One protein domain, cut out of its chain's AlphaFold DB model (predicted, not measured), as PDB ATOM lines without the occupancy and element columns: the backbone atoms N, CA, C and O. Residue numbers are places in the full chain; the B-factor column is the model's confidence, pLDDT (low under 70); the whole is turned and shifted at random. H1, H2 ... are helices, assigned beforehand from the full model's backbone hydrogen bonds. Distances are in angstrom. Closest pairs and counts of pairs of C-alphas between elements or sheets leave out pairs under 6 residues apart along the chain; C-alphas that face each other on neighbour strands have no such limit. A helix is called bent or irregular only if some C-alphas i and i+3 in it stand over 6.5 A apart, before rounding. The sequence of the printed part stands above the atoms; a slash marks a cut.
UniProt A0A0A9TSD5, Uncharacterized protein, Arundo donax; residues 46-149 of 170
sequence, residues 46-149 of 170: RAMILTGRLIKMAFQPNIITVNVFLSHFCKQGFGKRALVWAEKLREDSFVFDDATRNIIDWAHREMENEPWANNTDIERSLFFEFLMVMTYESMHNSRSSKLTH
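This is residues 46 to 149 of the 170 residues of an uncharacterized protein of Arundo donax (UniProt A0A0A9TSD5). Four helices, H2 to H5, form an up-and-down bundle in which each runs against the one before it. H2 is at its core, with H3, H4 and the long H5 packed on it, while H1 lies at the margin with H5 as its nearest helix. H5 makes much of the length, and residues 144 to 149, of which 144 to 147 belong to H5, stick out free. The printed part has 104 residues with five named helices, in the order H1 to H5, and no named strand; the class is all helix. The whole is compact, with a radius of gyration of the C-alphas of 14.5 A, yet only just elongated, with spans of 48 by 31 by 17 A.

H1, residues 46 to 56, touches no helix. It is close to but not clearly touching H5, residues 119 to 147, at a shallow tilt of 7 degrees, the same way; their closest C-alphas, of Thr 51 and Leu 131, are 7.5 A apart. H2, residues 63 to 75, is the hub. With residues 69 to 74 alone it touches H3, residues 79 to 91, in a helical hairpin at a shallow tilt of 26 degrees; the closest C-alphas, of Leu 70 and Ala 82, are 5.1 A apart. H2 touches H4, residues 98 to 113, the same way at 17 degrees, a shallow tilt, closest at the C-alphas of Cys 74 and Ala 107, 5.7 A. H3 and H4 form another helical hairpin, at a steep tilt of 42 degrees; H4 touches H3 with residues 104 to 111 alone, and the closest C-alphas, of Gly 79 and Ala 107, are 4.4 A apart. H5 touches H2 with residues 125 to 135 alone, opposite ways at a shallow tilt of 18 degrees; the closest C-alphas, of Phe 69 and Met 132, are 6.8 A apart. H4 and H5 are apart. Every O i to N i+4 pair is within hydrogen-bond range in H1, H2 and H3, against 11 of 12 in H4 and 22 of 25 in H5.

H1 begins at C-alpha 46, (36.500, -64.196, 23.662), and spans 15.0 A. H2 spans 18.1 A, H3 18.5 A and H4 23.0 A. H5 spans 42.8 A and ends at C-alpha 147, (9.035, -41.058, 26.021). It is irregular, with C-alphas 120 and 123 7.7 A apart, and has a kink of 27 degrees near residue 126.

The two C-alphas farthest apart, of Pro 115 and His 149, are 48.7 A apart. The printed part has no cut and no long link. The mean pLDDT of the printed part is 73.2; residues 46 to 60, 113 to 126 and 141 to 149 are under 70.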
ATOM      1  N   ARG A  46      36.376 -65.050  22.463       51.03
ATOM      2  CA  ARG A  46      36.500 -64.196  23.662       51.03
ATOM      3  C   ARG A  46      35.649 -62.940  23.545       51.03
ATOM      4  O   ARG A  46      35.063 -62.515  24.543       51.03
ATOM      5  N   ALA A  47      35.574 -62.358  22.353       51.72
ATOM      6  CA  ALA A  47      34.792 -61.160  22.121       51.72
ATOM      7  C   ALA A  47      33.282 -61.462  22.126       51.72
ATOM      8  O   ALA A  47      32.536 -60.724  22.755       51.72
ATOM      9  N   MET A  48      32.831 -62.596  21.581       52.00
ATOM     10  CA  MET A  48      31.448 -63.081  21.677       52.00
ATOM     11  C   MET A  48      31.048 -63.438  23.112       52.00
ATOM     12  O   MET A  48      29.949 -63.088  23.541       52.00
ATOM     13  N   ILE A  49      31.936 -64.069  23.888       54.00
ATOM     14  CA  ILE A  49      31.721 -64.321  25.322       54.00
ATOM     15  C   ILE A  49      31.615 -62.995  26.088       54.00
ATOM     16  O   ILE A  49      30.753 -62.856  26.959       54.00
ATOM     17  N   LEU A  50      32.455 -62.004  25.766       55.34
ATOM     18  CA  LEU A  50      32.373 -60.668  26.354       55.34
ATOM     19  C   LEU A  50      31.056 -59.975  25.979       55.34
ATOM     20  O   LEU A  50      30.382 -59.453  26.863       55.34
ATOM     21  N   THR A  51      30.633 -60.045  24.717       50.03
ATOM     22  CA  THR A  51      29.349 -59.514  24.239       50.03
ATOM     23  C   THR A  51      28.168 -60.182  24.938       50.03
ATOM     24  O   THR A  51      27.288 -59.497  25.455       50.03
ATOM     25  N   GLY A  52      28.172 -61.513  25.048       54.44
ATOM     26  CA  GLY A  52      27.157 -62.266  25.786       54.44
ATOM     27  C   GLY A  52      27.114 -61.893  27.271       54.44
ATOM     28  O   GLY A  52      26.037 -61.824  27.863       54.44
ATOM     29  N   ARG A  53      28.266 -61.572  27.877       53.31
ATOM     30  CA  ARG A  53      28.339 -61.048  29.249       53.31
ATOM     31  C   ARG A  53      27.795 -59.624  29.362       53.31
ATOM     32  O   ARG A  53      27.061 -59.369  30.310       53.31
ATOM     33  N   LEU A  54      28.096 -58.731  28.420       55.34
ATOM     34  CA  LEU A  54      27.572 -57.359  28.404       55.34
ATOM     35  C   LEU A  54      26.042 -57.342  28.261       55.34
ATOM     36  O   LEU A  54      25.367 -56.644  29.015       55.34
ATOM     37  N   ILE A  55      25.495 -58.185  27.378       55.16
ATOM     38  CA  ILE A  55      24.046 -58.376  27.210       55.16
ATOM     39  C   ILE A  55      23.420 -58.943  28.496       55.16
ATOM     40  O   ILE A  55      22.410 -58.433  28.976       55.16
ATOM     41  N   LYS A  56      24.040 -59.965  29.106       49.31
ATOM     42  CA  LYS A  56      23.539 -60.600  30.338       49.31
ATOM     43  C   LYS A  56      23.606 -59.688  31.570       49.31
ATOM     44  O   LYS A  56      22.813 -59.860  32.491       49.31
ATOM     45  N   MET A  57      24.544 -58.744  31.611       51.78
ATOM     46  CA  MET A  57      24.753 -57.840  32.749       51.78
ATOM     47  C   MET A  57      23.862 -56.589  32.723       51.78
ATOM     48  O   MET A  57      24.053 -55.720  33.568       51.78
ATOM     49  N   ALA A  58      22.913 -56.481  31.782       62.12
ATOM     50  CA  ALA A  58      22.124 -55.265  31.564       62.12
ATOM     51  C   ALA A  58      23.019 -54.018  31.434       62.12
ATOM     52  O   ALA A  58      22.705 -52.946  31.953       62.12
ATOM     53  N   PHE A  59      24.174 -54.177  30.775       67.19
ATOM     54  CA  PHE A  59      25.090 -53.071  30.548       67.19
ATOM     55  C   PHE A  59      24.356 -51.977  29.775       67.19
ATOM     56  O   PHE A  59      23.823 -52.236  28.697       67.19
ATOM     57  N   GLN A  60      24.315 -50.771  30.341       68.12
ATOM     58  CA  GLN A  60      23.661 -49.627  29.726       68.12
ATOM     59  C   GLN A  60      24.724 -48.787  29.021       68.12
ATOM     60  O   GLN A  60      25.504 -48.102  29.694       68.12
ATOM     61  N   PRO A  61      24.806 -48.852  27.683       72.69
ATOM     62  CA  PRO A  61      25.846 -48.147  26.967       72.69
ATOM     63  C   PRO A  61      25.650 -46.634  27.069       72.69
ATOM     64  O   PRO A  61      24.532 -46.126  27.179       72.69
ATOM     65  N   ASN A  62      26.762 -45.908  27.035       79.94
ATOM     66  CA  ASN A  62      26.805 -44.455  27.165       79.94
ATOM     67  C   ASN A  62      27.769 -43.839  26.137       79.94
ATOM     68  O   ASN A  62      28.377 -44.551  25.338       79.94
ATOM     69  N   ILE A  63      27.946 -42.515  26.182       82.31
ATOM     70  CA  ILE A  63      28.828 -41.806  25.241       82.31
ATOM     71  C   ILE A  63      30.274 -42.311  25.273       82.31
ATOM     72  O   ILE A  63      30.912 -42.428  24.235       82.31
ATOM     73  N   ILE A  64      30.771 -42.716  26.443       80.94
ATOM     74  CA  ILE A  64      32.116 -43.285  26.578       80.94
ATOM     75  C   ILE A  64      32.211 -44.600  25.794       80.94
ATOM     76  O   ILE A  64      33.202 -44.846  25.112       80.94
ATOM     77  N   THR A  65      31.161 -45.423  25.840       79.94
ATOM     78  CA  THR A  65      31.092 -46.685  25.089       79.94
ATOM     79  C   THR A  65      31.133 -46.428  23.581       79.94
ATOM     80  O   THR A  65      31.890 -47.071  22.858       79.94
ATOM     81  N   VAL A  66      30.375 -45.437  23.110       82.19
ATOM     82  CA  VAL A  66      30.380 -45.004  21.707       82.19
ATOM     83  C   VAL A  66      31.759 -44.494  21.283       82.19
ATOM     84  O   VAL A  66      32.271 -44.911  20.246       82.19
ATOM     85  N   ASN A  67      32.409 -43.668  22.106       85.25
ATOM     86  CA  ASN A  67      33.753 -43.150  21.832       85.25
ATOM     87  C   ASN A  67      34.785 -44.269  21.679       85.25
ATOM     88  O   ASN A  67      35.664 -44.190  20.818       85.25
ATOM     89  N   VAL A  68      34.667 -45.338  22.473       82.44
ATOM     90  CA  VAL A  68      35.518 -46.525  22.328       82.44
ATOM     91  C   VAL A  68      35.322 -47.169  20.955       82.44
ATOM     92  O   VAL A  68      36.322 -47.469  20.302       82.44
ATOM     93  N   PHE A  69      34.081 -47.348  20.495       81.81
ATOM     94  CA  PHE A  69      33.804 -47.935  19.179       81.81
ATOM     95  C   PHE A  69      34.283 -47.053  18.028       81.81
ATOM     96  O   PHE A  69      35.021 -47.530  17.167       81.81
ATOM     97  N   LEU A  70      33.949 -45.761  18.044       85.81
ATOM     98  CA  LEU A  70      34.371 -44.811  17.009       85.81
ATOM     99  C   LEU A  70      35.899 -44.723  16.918       85.81
ATOM    100  O   LEU A  70      36.458 -44.795  15.827       85.81
ATOM    101  N   SER A  71      36.592 -44.659  18.061       81.50
ATOM    102  CA  SER A  71      38.058 -44.661  18.089       81.50
ATOM    103  C   SER A  71      38.641 -45.954  17.514       81.50
ATOM    104  O   SER A  71      39.657 -45.901  16.826       81.50
ATOM    105  N   HIS A  72      38.020 -47.111  17.766       80.19
ATOM    106  CA  HIS A  72      38.479 -48.385  17.206       80.19
ATOM    107  C   HIS A  72      38.291 -48.469  15.694       80.19
ATOM    108  O   HIS A  72      39.200 -48.954  15.023       80.19
ATOM    109  N   PHE A  73      37.173 -47.966  15.161       79.06
ATOM    110  CA  PHE A  73      36.983 -47.877  13.715       79.06
ATOM    111  C   PHE A  73      38.106 -47.061  13.065       79.06
ATOM    112  O   PHE A  73      38.723 -47.553  12.126       79.06
ATOM    113  N   CYS A  74      38.450 -45.889  13.606       82.88
ATOM    114  CA  CYS A  74      39.566 -45.092  13.085       82.88
ATOM    115  C   CYS A  74      40.924 -45.799  13.261       82.88
ATOM    116  O   CYS A  74      41.704 -45.895  12.330       82.88
ATOM    117  N   LYS A  75      41.216 -46.408  14.422       79.06
ATOM    118  CA  LYS A  75      42.491 -47.141  14.636       79.06
ATOM    119  C   LYS A  75      42.721 -48.287  13.648       79.06
ATOM    120  O   LYS A  75      43.863 -48.700  13.468       79.06
ATOM    121  N   GLN A  76      41.651 -48.836  13.081       73.12
ATOM    122  CA  GLN A  76      41.686 -49.959  12.148       73.12
ATOM    123  C   GLN A  76      41.581 -49.517  10.681       73.12
ATOM    124  O   GLN A  76      41.373 -50.359   9.814       73.12
ATOM    125  N   GLY A  77      41.694 -48.220  10.374       76.75
ATOM    126  CA  GLY A  77      41.574 -47.742   8.994       76.75
ATOM    127  C   GLY A  77      40.133 -47.648   8.491       76.75
ATOM    128  O   GLY A  77      39.894 -47.431   7.304       76.75
ATOM    129  N   PHE A  78      39.137 -47.809   9.366       79.25
ATOM    130  CA  PHE A  78      37.717 -47.724   9.025       79.25
ATOM    131  C   PHE A  78      37.109 -46.352   9.350       79.25
ATOM    132  O   PHE A  78      35.926 -46.279   9.698       79.25
ATOM    133  N   GLY A  79      37.864 -45.256   9.201       84.88
ATOM    134  CA  GLY A  79      37.378 -43.891   9.452       84.88
ATOM    135  C   GLY A  79      36.041 -43.579   8.762       84.88
ATOM    136  O   GLY A  79      35.128 -43.037   9.383       84.88
ATOM    137  N   LYS A  80      35.831 -44.056   7.525       84.94
ATOM    138  CA  LYS A  80      34.541 -43.920   6.820       84.94
ATOM    139  C   LYS A  80      33.364 -44.553   7.569       84.94
ATOM    140  O   LYS A  80      32.279 -43.981   7.588       84.94
ATOM    141  N   ARG A  81      33.556 -45.726   8.182       84.94
ATOM    142  CA  ARG A  81      32.507 -46.378   8.986       84.94
ATOM    143  C   ARG A  81      32.265 -45.629  10.290       84.94
ATOM    144  O   ARG A  81      31.109 -45.467  10.671       84.94
ATOM    145  N   ALA A  82      33.325 -45.125  10.926       88.75
ATOM    146  CA  ALA A  82      33.199 -44.275  12.109       88.75
ATOM    147  C   ALA A  82      32.291 -43.067  11.823       88.75
ATOM    148  O   ALA A  82      31.389 -42.776  12.605       88.75
ATOM    149  N   LEU A  83      32.467 -42.418  10.667       91.25
ATOM    150  CA  LEU A  83      31.624 -41.294  10.255       91.25
ATOM    151  C   LEU A  83      30.170 -41.692   9.982       91.25
ATOM    152  O   LEU A  83      29.269 -40.967  10.390       91.25
ATOM    153  N   VAL A  84      29.918 -42.839   9.340       90.94
ATOM    154  CA  VAL A  84      28.545 -43.343   9.124       90.94
ATOM    155  C   VAL A  84      27.825 -43.545  10.460       90.94
ATOM    156  O   VAL A  84      26.675 -43.137  10.616       90.94
ATOM    157  N   TRP A  85      28.503 -44.132  11.446       91.25
ATOM    158  CA  TRP A  85      27.932 -44.306  12.781       91.25
ATOM    159  C   TRP A  85      27.748 -42.987  13.527       91.25
ATOM    160  O   TRP A  85      26.722 -42.804  14.180       91.25
ATOM    161  N   ALA A  86      28.700 -42.060  13.413       91.31
ATOM    162  CA  ALA A  86      28.574 -40.727  13.989       91.31
ATOM    163  C   ALA A  86      27.376 -39.961  13.401       91.31
ATOM    164  O   ALA A  86      26.642 -39.319  14.148       91.31
ATOM    165  N   GLU A  87      27.126 -40.076  12.096       91.75
ATOM    166  CA  GLU A  87      25.948 -39.481  11.461       91.75
ATOM    167  C   GLU A  87      24.658 -40.058  12.040       91.75
ATOM    168  O   GLU A  87      23.804 -39.317  12.517       91.75
ATOM    169  N   LYS A  88      24.560 -41.387  12.100       90.06
ATOM    170  CA  LYS A  88      23.379 -42.072  12.630       90.06
ATOM    171  C   LYS A  88      23.095 -41.716  14.093       90.06
ATOM    172  O   LYS A  88      21.952 -41.515  14.490       90.06
ATOM    173  N   LEU A  89      24.139 -41.597  14.913       89.56
ATOM    174  CA  LEU A  89      24.010 -41.143  16.301       89.56
ATOM    175  C   LEU A  89      23.557 -39.678  16.384       89.56
ATOM    176  O   LEU A  89      22.795 -39.314  17.282       89.56
ATOM    177  N   ARG A  90      24.006 -38.834  15.452       88.75
ATOM    178  CA  ARG A  90      23.601 -37.429  15.361       88.75
ATOM    179  C   ARG A  90      22.139 -37.277  14.943       88.75
ATOM    180  O   ARG A  90      21.448 -36.454  15.541       88.75
ATOM    181  N   GLU A  91      21.666 -38.069  13.980       87.81
ATOM    182  CA  GLU A  91      20.254 -38.117  13.558       87.81
ATOM    183  C   GLU A  91      19.327 -38.427  14.746       87.81
ATOM    184  O   GLU A  91      18.324 -37.745  14.958       87.81
ATOM    185  N   ASP A  92      19.746 -39.338  15.624       83.50
ATOM    186  CA  ASP A  92      19.046 -39.666  16.871       83.50
ATOM    187  C   ASP A  92      19.278 -38.652  18.010       83.50
ATOM    188  O   ASP A  92      19.048 -38.935  19.194       83.50
ATOM    189  N   SER A  93      19.748 -37.444  17.685       84.19
ATOM    190  CA  SER A  93      19.980 -36.346  18.631       84.19
ATOM    191  C   SER A  93      20.890 -36.742  19.801       84.19
ATOM    192  O   SER A  93      20.626 -36.403  20.962       84.19
ATOM    193  N   PHE A  94      21.925 -37.545  19.543       82.81
ATOM    194  CA  PHE A  94      22.925 -37.878  20.553       82.81
ATOM    195  C   PHE A  94      23.886 -36.699  20.777       82.81
ATOM    196  O   PHE A  94      24.344 -36.067  19.828       82.81
ATOM    197  N   VAL A  95      24.192 -36.379  22.038       86.00
ATOM    198  CA  VAL A  95      25.078 -35.252  22.376       86.00
ATOM    199  C   VAL A  95      26.529 -35.721  22.368       86.00
ATOM    200  O   VAL A  95      26.903 -36.607  23.133       86.00
ATOM    201  N   PHE A  96      27.346 -35.106  21.513       91.25
ATOM    202  CA  PHE A  96      28.773 -35.399  21.389       91.25
ATOM    203  C   PHE A  96      29.616 -34.546  22.335       91.25
ATOM    204  O   PHE A  96      29.567 -33.310  22.306       91.25
ATOM    205  N   ASP A  97      30.423 -35.223  23.148       91.19
ATOM    206  CA  ASP A  97      31.457 -34.589  23.963       91.19
ATOM    207  C   ASP A  97      32.680 -34.211  23.106       91.19
ATOM    208  O   ASP A  97      32.763 -34.520  21.913       91.19
ATOM    209  N   ASP A  98      33.632 -33.498  23.705       93.69
ATOM    210  CA  ASP A  98      34.832 -33.046  22.993       93.69
ATOM    211  C   ASP A  98      35.679 -34.230  22.503       93.69
ATOM    212  O   ASP A  98      36.269 -34.170  21.425       93.69
ATOM    213  N   ALA A  99      35.684 -35.345  23.242       91.25
ATOM    214  CA  ALA A  99      36.366 -36.566  22.828       91.25
ATOM    215  C   ALA A  99      35.742 -37.155  21.553       91.25
ATOM    216  O   ALA A  99      36.471 -37.508  20.628       91.25
ATOM    217  N   THR A 100      34.411 -37.192  21.471       92.19
ATOM    218  CA  THR A 100      33.681 -37.660  20.287       92.19
ATOM    219  C   THR A 100      34.036 -36.815  19.068       92.19
ATOM    220  O   THR A 100      34.363 -37.351  18.011       92.19
ATOM    221  N   ARG A 101      34.017 -35.484  19.219       94.06
ATOM    222  CA  ARG A 101      34.329 -34.548  18.129       94.06
ATOM    223  C   ARG A 101      35.772 -34.700  17.653       94.06
ATOM    224  O   ARG A 101      35.996 -34.800  16.455       94.06
ATOM    225  N   ASN A 102      36.724 -34.851  18.573       95.06
ATOM    226  CA  ASN A 102      38.121 -35.117  18.221       95.06
ATOM    227  C   ASN A 102      38.294 -36.431  17.439       95.06
ATOM    228  O   ASN A 102      39.111 -36.499  16.524       95.06
ATOM    229  N   ILE A 103      37.534 -37.479  17.785       92.19
ATOM    230  CA  ILE A 103      37.560 -38.762  17.064       92.19
ATOM    231  C   ILE A 103      36.977 -38.611  15.653       92.19
ATOM    232  O   ILE A 103      37.532 -39.169  14.708       92.19
ATOM    233  N   ILE A 104      35.896 -37.847  15.495       93.56
ATOM    234  CA  ILE A 104      35.285 -37.551  14.189       93.56
ATOM    235  C   ILE A 104      36.245 -36.733  13.315       93.56
ATOM    236  O   ILE A 104      36.479 -37.088  12.161       93.56
ATOM    237  N   ASP A 105      36.866 -35.693  13.871       93.81
ATOM    238  CA  ASP A 105      37.879 -34.892  13.174       93.81
ATOM    239  C   ASP A 105      39.082 -35.738  12.755       93.81
ATOM    240  O   ASP A 105      39.674 -35.517  11.697       93.81
ATOM    241  N   TRP A 106      39.464 -36.709  13.586       91.19
ATOM    242  CA  TRP A 106      40.498 -37.672  13.237       91.19
ATOM    243  C   TRP A 106      40.057 -38.578  12.078       91.19
ATOM    244  O   TRP A 106      40.814 -38.724  11.120       91.19
ATOM    245  N   ALA A 107      38.829 -39.104  12.109       89.31
ATOM    246  CA  ALA A 107      38.269 -39.931  11.039       89.31
ATOM    247  C   ALA A 107      38.229 -39.197   9.688       89.31
ATOM    248  O   ALA A 107      38.558 -39.776   8.654       89.31
ATOM    249  N   HIS A 108      37.867 -37.911   9.688       89.81
ATOM    250  CA  HIS A 108      37.879 -37.083   8.481       89.81
ATOM    251  C   HIS A 108      39.284 -36.943   7.890       89.81
ATOM    252  O   HIS A 108      39.469 -37.174   6.697       89.81
ATOM    253  N   ARG A 109      40.286 -36.643   8.727       87.19
ATOM    254  CA  ARG A 109      41.688 -36.539   8.284       87.19
ATOM    255  C   ARG A 109      42.234 -37.867   7.778       87.19
ATOM    256  O   ARG A 109      43.034 -37.890   6.852       87.19
ATOM    257  N   GLU A 110      41.834 -38.976   8.388       79.19
ATOM    258  CA  GLU A 110      42.227 -40.309   7.938       79.19
ATOM    259  C   GLU A 110      41.697 -40.608   6.526       79.19
ATOM    260  O   GLU A 110      42.443 -41.100   5.681       79.19
ATOM    261  N   MET A 111      40.449 -40.230   6.230       73.38
ATOM    262  CA  MET A 111      39.850 -40.410   4.900       73.38
ATOM    263  C   MET A 111      40.506 -39.579   3.795       73.38
ATOM    264  O   MET A 111      40.419 -39.952   2.627       73.38
ATOM    265  N   GLU A 112      41.147 -38.466   4.143       72.12
ATOM    266  CA  GLU A 112      41.890 -37.639   3.191       72.12
ATOM    267  C   GLU A 112      43.251 -38.256   2.811       72.12
ATOM    268  O   GLU A 112      43.823 -37.860   1.798       72.12
ATOM    269  N   ASN A 113      43.760 -39.229   3.587       65.56
ATOM    270  CA  ASN A 113      45.150 -39.685   3.496       65.56
ATOM    271  C   ASN A 113      45.394 -41.086   2.887       65.56
ATOM    272  O   ASN A 113      46.538 -41.321   2.515       65.56
ATOM    273  N   GLU A 114      44.422 -42.005   2.713       60.59
ATOM    274  CA  GLU A 114      44.721 -43.357   2.159       60.59
ATOM    275  C   GLU A 114      43.639 -43.991   1.233       60.59
ATOM    276  O   GLU A 114      42.461 -44.013   1.607       60.59
ATOM    277  N   PRO A 115      43.996 -44.573   0.051       54.19
ATOM    278  CA  PRO A 115      43.032 -45.097  -0.937       54.19
ATOM    279  C   PRO A 115      42.654 -46.597  -0.904       54.19
ATOM    280  O   PRO A 115      41.920 -47.015  -1.800       54.19
ATOM    281  N   TRP A 116      43.105 -47.458   0.018       51.56
ATOM    282  CA  TRP A 116      42.731 -48.891  -0.053       51.56
ATOM    283  C   TRP A 116      42.832 -49.636   1.286       51.56
ATOM    284  O   TRP A 116      43.904 -49.826   1.849       51.56
ATOM    285  N   ALA A 117      41.688 -50.120   1.775       51.97
ATOM    286  CA  ALA A 117      41.609 -51.016   2.924       51.97
ATOM    287  C   ALA A 117      41.991 -52.454   2.519       51.97
ATOM    288  O   ALA A 117      41.497 -52.984   1.522       51.97
ATOM    289  N   ASN A 118      42.858 -53.094   3.306       51.56
ATOM    290  CA  ASN A 118      43.295 -54.473   3.098       51.56
ATOM    291  C   ASN A 118      42.178 -55.481   3.419       51.56
ATOM    292  O   ASN A 118      41.447 -55.340   4.391       51.56
ATOM    293  N   ASN A 119      42.062 -56.545   2.621       51.72
ATOM    294  CA  ASN A 119      40.992 -57.552   2.725       51.72
ATOM    295  C   ASN A 119      41.049 -58.452   3.981       51.72
ATOM    296  O   ASN A 119      40.145 -59.255   4.193       51.72
ATOM    297  N   THR A 120      42.073 -58.329   4.831       50.12
ATOM    298  CA  THR A 120      42.223 -59.107   6.080       50.12
ATOM    299  C   THR A 120      41.350 -58.584   7.232       50.12
ATOM    300  O   THR A 120      41.349 -59.139   8.326       50.12
ATOM    301  N   ASP A 121      40.605 -57.510   6.985       54.28
ATOM    302  CA  ASP A 121      39.984 -56.670   8.006       54.28
ATOM    303  C   ASP A 121      38.450 -56.810   8.066       54.28
ATOM    304  O   ASP A 121      37.804 -56.294   8.973       54.28
ATOM    305  N   ILE A 122      37.845 -57.577   7.149       53.34
ATOM    306  CA  ILE A 122      36.384 -57.704   7.012       53.34
ATOM    307  C   ILE A 122      35.739 -58.338   8.256       53.34
ATOM    308  O   ILE A 122      34.752 -57.808   8.755       53.34
ATOM    309  N   GLU A 123      36.290 -59.427   8.800       50.53
ATOM    310  CA  GLU A 123      35.693 -60.142   9.946       50.53
ATOM    311  C   GLU A 123      35.774 -59.341  11.254       50.53
ATOM    312  O   GLU A 123      34.794 -59.259  11.998       50.53
ATOM    313  N   ARG A 124      36.907 -58.669  11.509       55.94
ATOM    314  CA  ARG A 124      37.052 -57.746  12.651       55.94
ATOM    315  C   ARG A 124      36.116 -56.552  12.506       55.94
ATOM    316  O   ARG A 124      35.461 -56.174  13.476       55.94
ATOM    317  N   SER A 125      35.989 -56.026  11.287       63.28
ATOM    318  CA  SER A 125      35.042 -54.960  10.963       63.28
ATOM    319  C   SER A 125      33.595 -55.376  11.242       63.28
ATOM    320  O   SER A 125      32.854 -54.605  11.838       63.28
ATOM    321  N   LEU A 126      33.192 -56.602  10.881       67.94
ATOM    322  CA  LEU A 126      31.836 -57.119  11.126       67.94
ATOM    323  C   LEU A 126      31.516 -57.272  12.618       67.94
ATOM    324  O   LEU A 126      30.389 -57.005  13.027       67.94
ATOM    325  N   PHE A 127      32.489 -57.669  13.439       70.12
ATOM    326  CA  PHE A 127      32.284 -57.784  14.882       70.12
ATOM    327  C   PHE A 127      32.071 -56.419  15.555       70.12
ATOM    328  O   PHE A 127      31.129 -56.256  16.334       70.12
ATOM    329  N   PHE A 128      32.913 -55.426  15.244       70.19
ATOM    330  CA  PHE A 128      32.722 -54.063  15.756       70.19
ATOM    331  C   PHE A 128      31.432 -53.437  15.226       70.19
ATOM    332  O   PHE A 128      30.745 -52.753  15.980       70.19
ATOM    333  N   GLU A 129      31.056 -53.735  13.981       74.94
ATOM    334  CA  GLU A 129      29.765 -53.344  13.416       74.94
ATOM    335  C   GLU A 129      28.601 -53.933  14.224       74.94
ATOM    336  O   GLU A 129      27.711 -53.202  14.651       74.94
ATOM    337  N   PHE A 130      28.633 -55.239  14.506       77.81
ATOM    338  CA  PHE A 130      27.611 -55.920  15.301       77.81
ATOM    339  C   PHE A 130      27.502 -55.339  16.717       77.81
ATOM    340  O   PHE A 130      26.404 -55.055  17.198       77.81
ATOM    341  N   LEU A 131      28.637 -55.105  17.378       75.44
ATOM    342  CA  LEU A 131      28.665 -54.472  18.695       75.44
ATOM    343  C   LEU A 131      28.124 -53.042  18.679       75.44
ATOM    344  O   LEU A 131      27.418 -52.647  19.611       75.44
ATOM    345  N   MET A 132      28.444 -52.279  17.636       83.62
ATOM    346  CA  MET A 132      27.963 -50.915  17.470       83.62
ATOM    347  C   MET A 132      26.445 -50.891  17.253       83.62
ATOM    348  O   MET A 132      25.766 -50.087  17.889       83.62
ATOM    349  N   VAL A 133      25.892 -51.826  16.466       81.56
ATOM    350  CA  VAL A 133      24.437 -52.015  16.306       81.56
ATOM    351  C   VAL A 133      23.775 -52.327  17.647       81.56
ATOM    352  O   VAL A 133      22.863 -51.609  18.048       81.56
ATOM    353  N   MET A 134      24.258 -53.335  18.379       77.62
ATOM    354  CA  MET A 134      23.684 -53.721  19.679       77.62
ATOM    355  C   MET A 134      23.738 -52.575  20.699       77.62
ATOM    356  O   MET A 134      22.808 -52.357  21.477       77.62
ATOM    357  N   THR A 135      24.839 -51.824  20.687       79.38
ATOM    358  CA  THR A 135      25.039 -50.642  21.530       79.38
ATOM    359  C   THR A 135      24.038 -49.547  21.186       79.38
ATOM    360  O   THR A 135      23.353 -49.033  22.071       79.38
ATOM    361  N   TYR A 136      23.916 -49.234  19.899       82.50
ATOM    362  CA  TYR A 136      22.977 -48.254  19.378       82.50
ATOM    363  C   TYR A 136      21.523 -48.625  19.703       82.50
ATOM    364  O   TYR A 136      20.798 -47.794  20.247       82.50
ATOM    365  N   GLU A 137      21.107 -49.873  19.473       80.12
ATOM    366  CA  GLU A 137      19.751 -50.347  19.783       80.12
ATOM    367  C   GLU A 137      19.433 -50.267  21.280       80.12
ATOM    368  O   GLU A 137      18.357 -49.811  21.663       80.12
ATOM    369  N   SER A 138      20.376 -50.647  22.148       75.38
ATOM    370  CA  SER A 138      20.206 -50.534  23.603       75.38
ATOM    371  C   SER A 138      20.017 -49.075  24.049       75.38
ATOM    372  O   SER A 138      19.144 -48.766  24.873       75.38
ATOM    373  N   MET A 139      20.775 -48.148  23.455       75.38
ATOM    374  CA  MET A 139      20.667 -46.712  23.724       75.38
ATOM    375  C   MET A 139      19.376 -46.108  23.158       75.38
ATOM    376  O   MET A 139      18.732 -45.305  23.837       75.38
ATOM    377  N   HIS A 140      18.964 -46.514  21.955       73.88
ATOM    378  CA  HIS A 140      17.720 -46.089  21.317       73.88
ATOM    379  C   HIS A 140      16.492 -46.582  22.099       73.88
ATOM    380  O   HIS A 140      15.629 -45.786  22.479       73.88
ATOM    381  N   ASN A 141      16.445 -47.871  22.445       68.19
ATOM    382  CA  ASN A 141      15.345 -48.462  23.213       68.19
ATOM    383  C   ASN A 141      15.218 -47.830  24.608       68.19
ATOM    384  O   ASN A 141      14.106 -47.550  25.055       68.19
ATOM    385  N   SER A 142      16.344 -47.502  25.255       62.28
ATOM    386  CA  SER A 142      16.367 -46.770  26.534       62.28
ATOM    387  C   SER A 142      15.837 -45.329  26.439       62.28
ATOM    388  O   SER A 142      15.437 -44.754  27.453       62.28
ATOM    389  N   ARG A 143      15.870 -44.703  25.253       60.31
ATOM    390  CA  ARG A 143      15.302 -43.362  25.012       60.31
ATOM    391  C   ARG A 143      13.824 -43.451  24.640       60.31
ATOM    392  O   ARG A 143      13.035 -42.670  25.162       60.31
ATOM    393  N   SER A 144      13.436 -44.438  23.832       57.34
ATOM    394  CA  SER A 144      12.035 -44.693  23.473       57.34
ATOM    395  C   SER A 144      11.177 -45.070  24.693       57.34
ATOM    396  O   SER A 144      10.074 -44.549  24.867       57.34
ATOM    397  N   SER A 145      11.713 -45.865  25.628       53.41
ATOM    398  CA  SER A 145      11.017 -46.188  26.884       53.41
ATOM    399  C   SER A 145      10.821 -44.977  27.809       53.41
ATOM    400  O   SER A 145       9.883 -44.954  28.600       53.41
ATOM    401  N   LYS A 146      11.666 -43.940  27.703       51.22
ATOM    402  CA  LYS A 146      11.524 -42.695  28.480       51.22
ATOM    403  C   LYS A 146      10.466 -41.745  27.913       51.22
ATOM    404  O   LYS A 146       9.956 -40.923  28.665       51.22
ATOM    405  N   LEU A 147      10.100 -41.865  26.633       45.28
ATOM    406  CA  LEU A 147       9.035 -41.058  26.021       45.28
ATOM    407  C   LEU A 147       7.616 -41.615  26.241       45.28
ATOM    408  O   LEU A 147       6.650 -40.900  25.994       45.28
ATOM    409  N   THR A 148       7.462 -42.852  26.727       40.56
ATOM    410  CA  THR A 148       6.140 -43.468  26.980       40.56
ATOM    411  C   THR A 148       5.638 -43.307  28.416       40.56
ATOM    412  O   THR A 148       4.477 -43.598  28.686       40.56
ATOM    413  N   HIS A 149       6.453 -42.771  29.329       39.72
ATOM    414  CA  HIS A 149       6.053 -42.477  30.707       39.72
ATOM    415  C   HIS A 149       5.708 -40.987  30.889       39.72
ATOM    416  O   HIS A 149       6.277 -40.288  31.724       39.72
TER     417      HIS A 149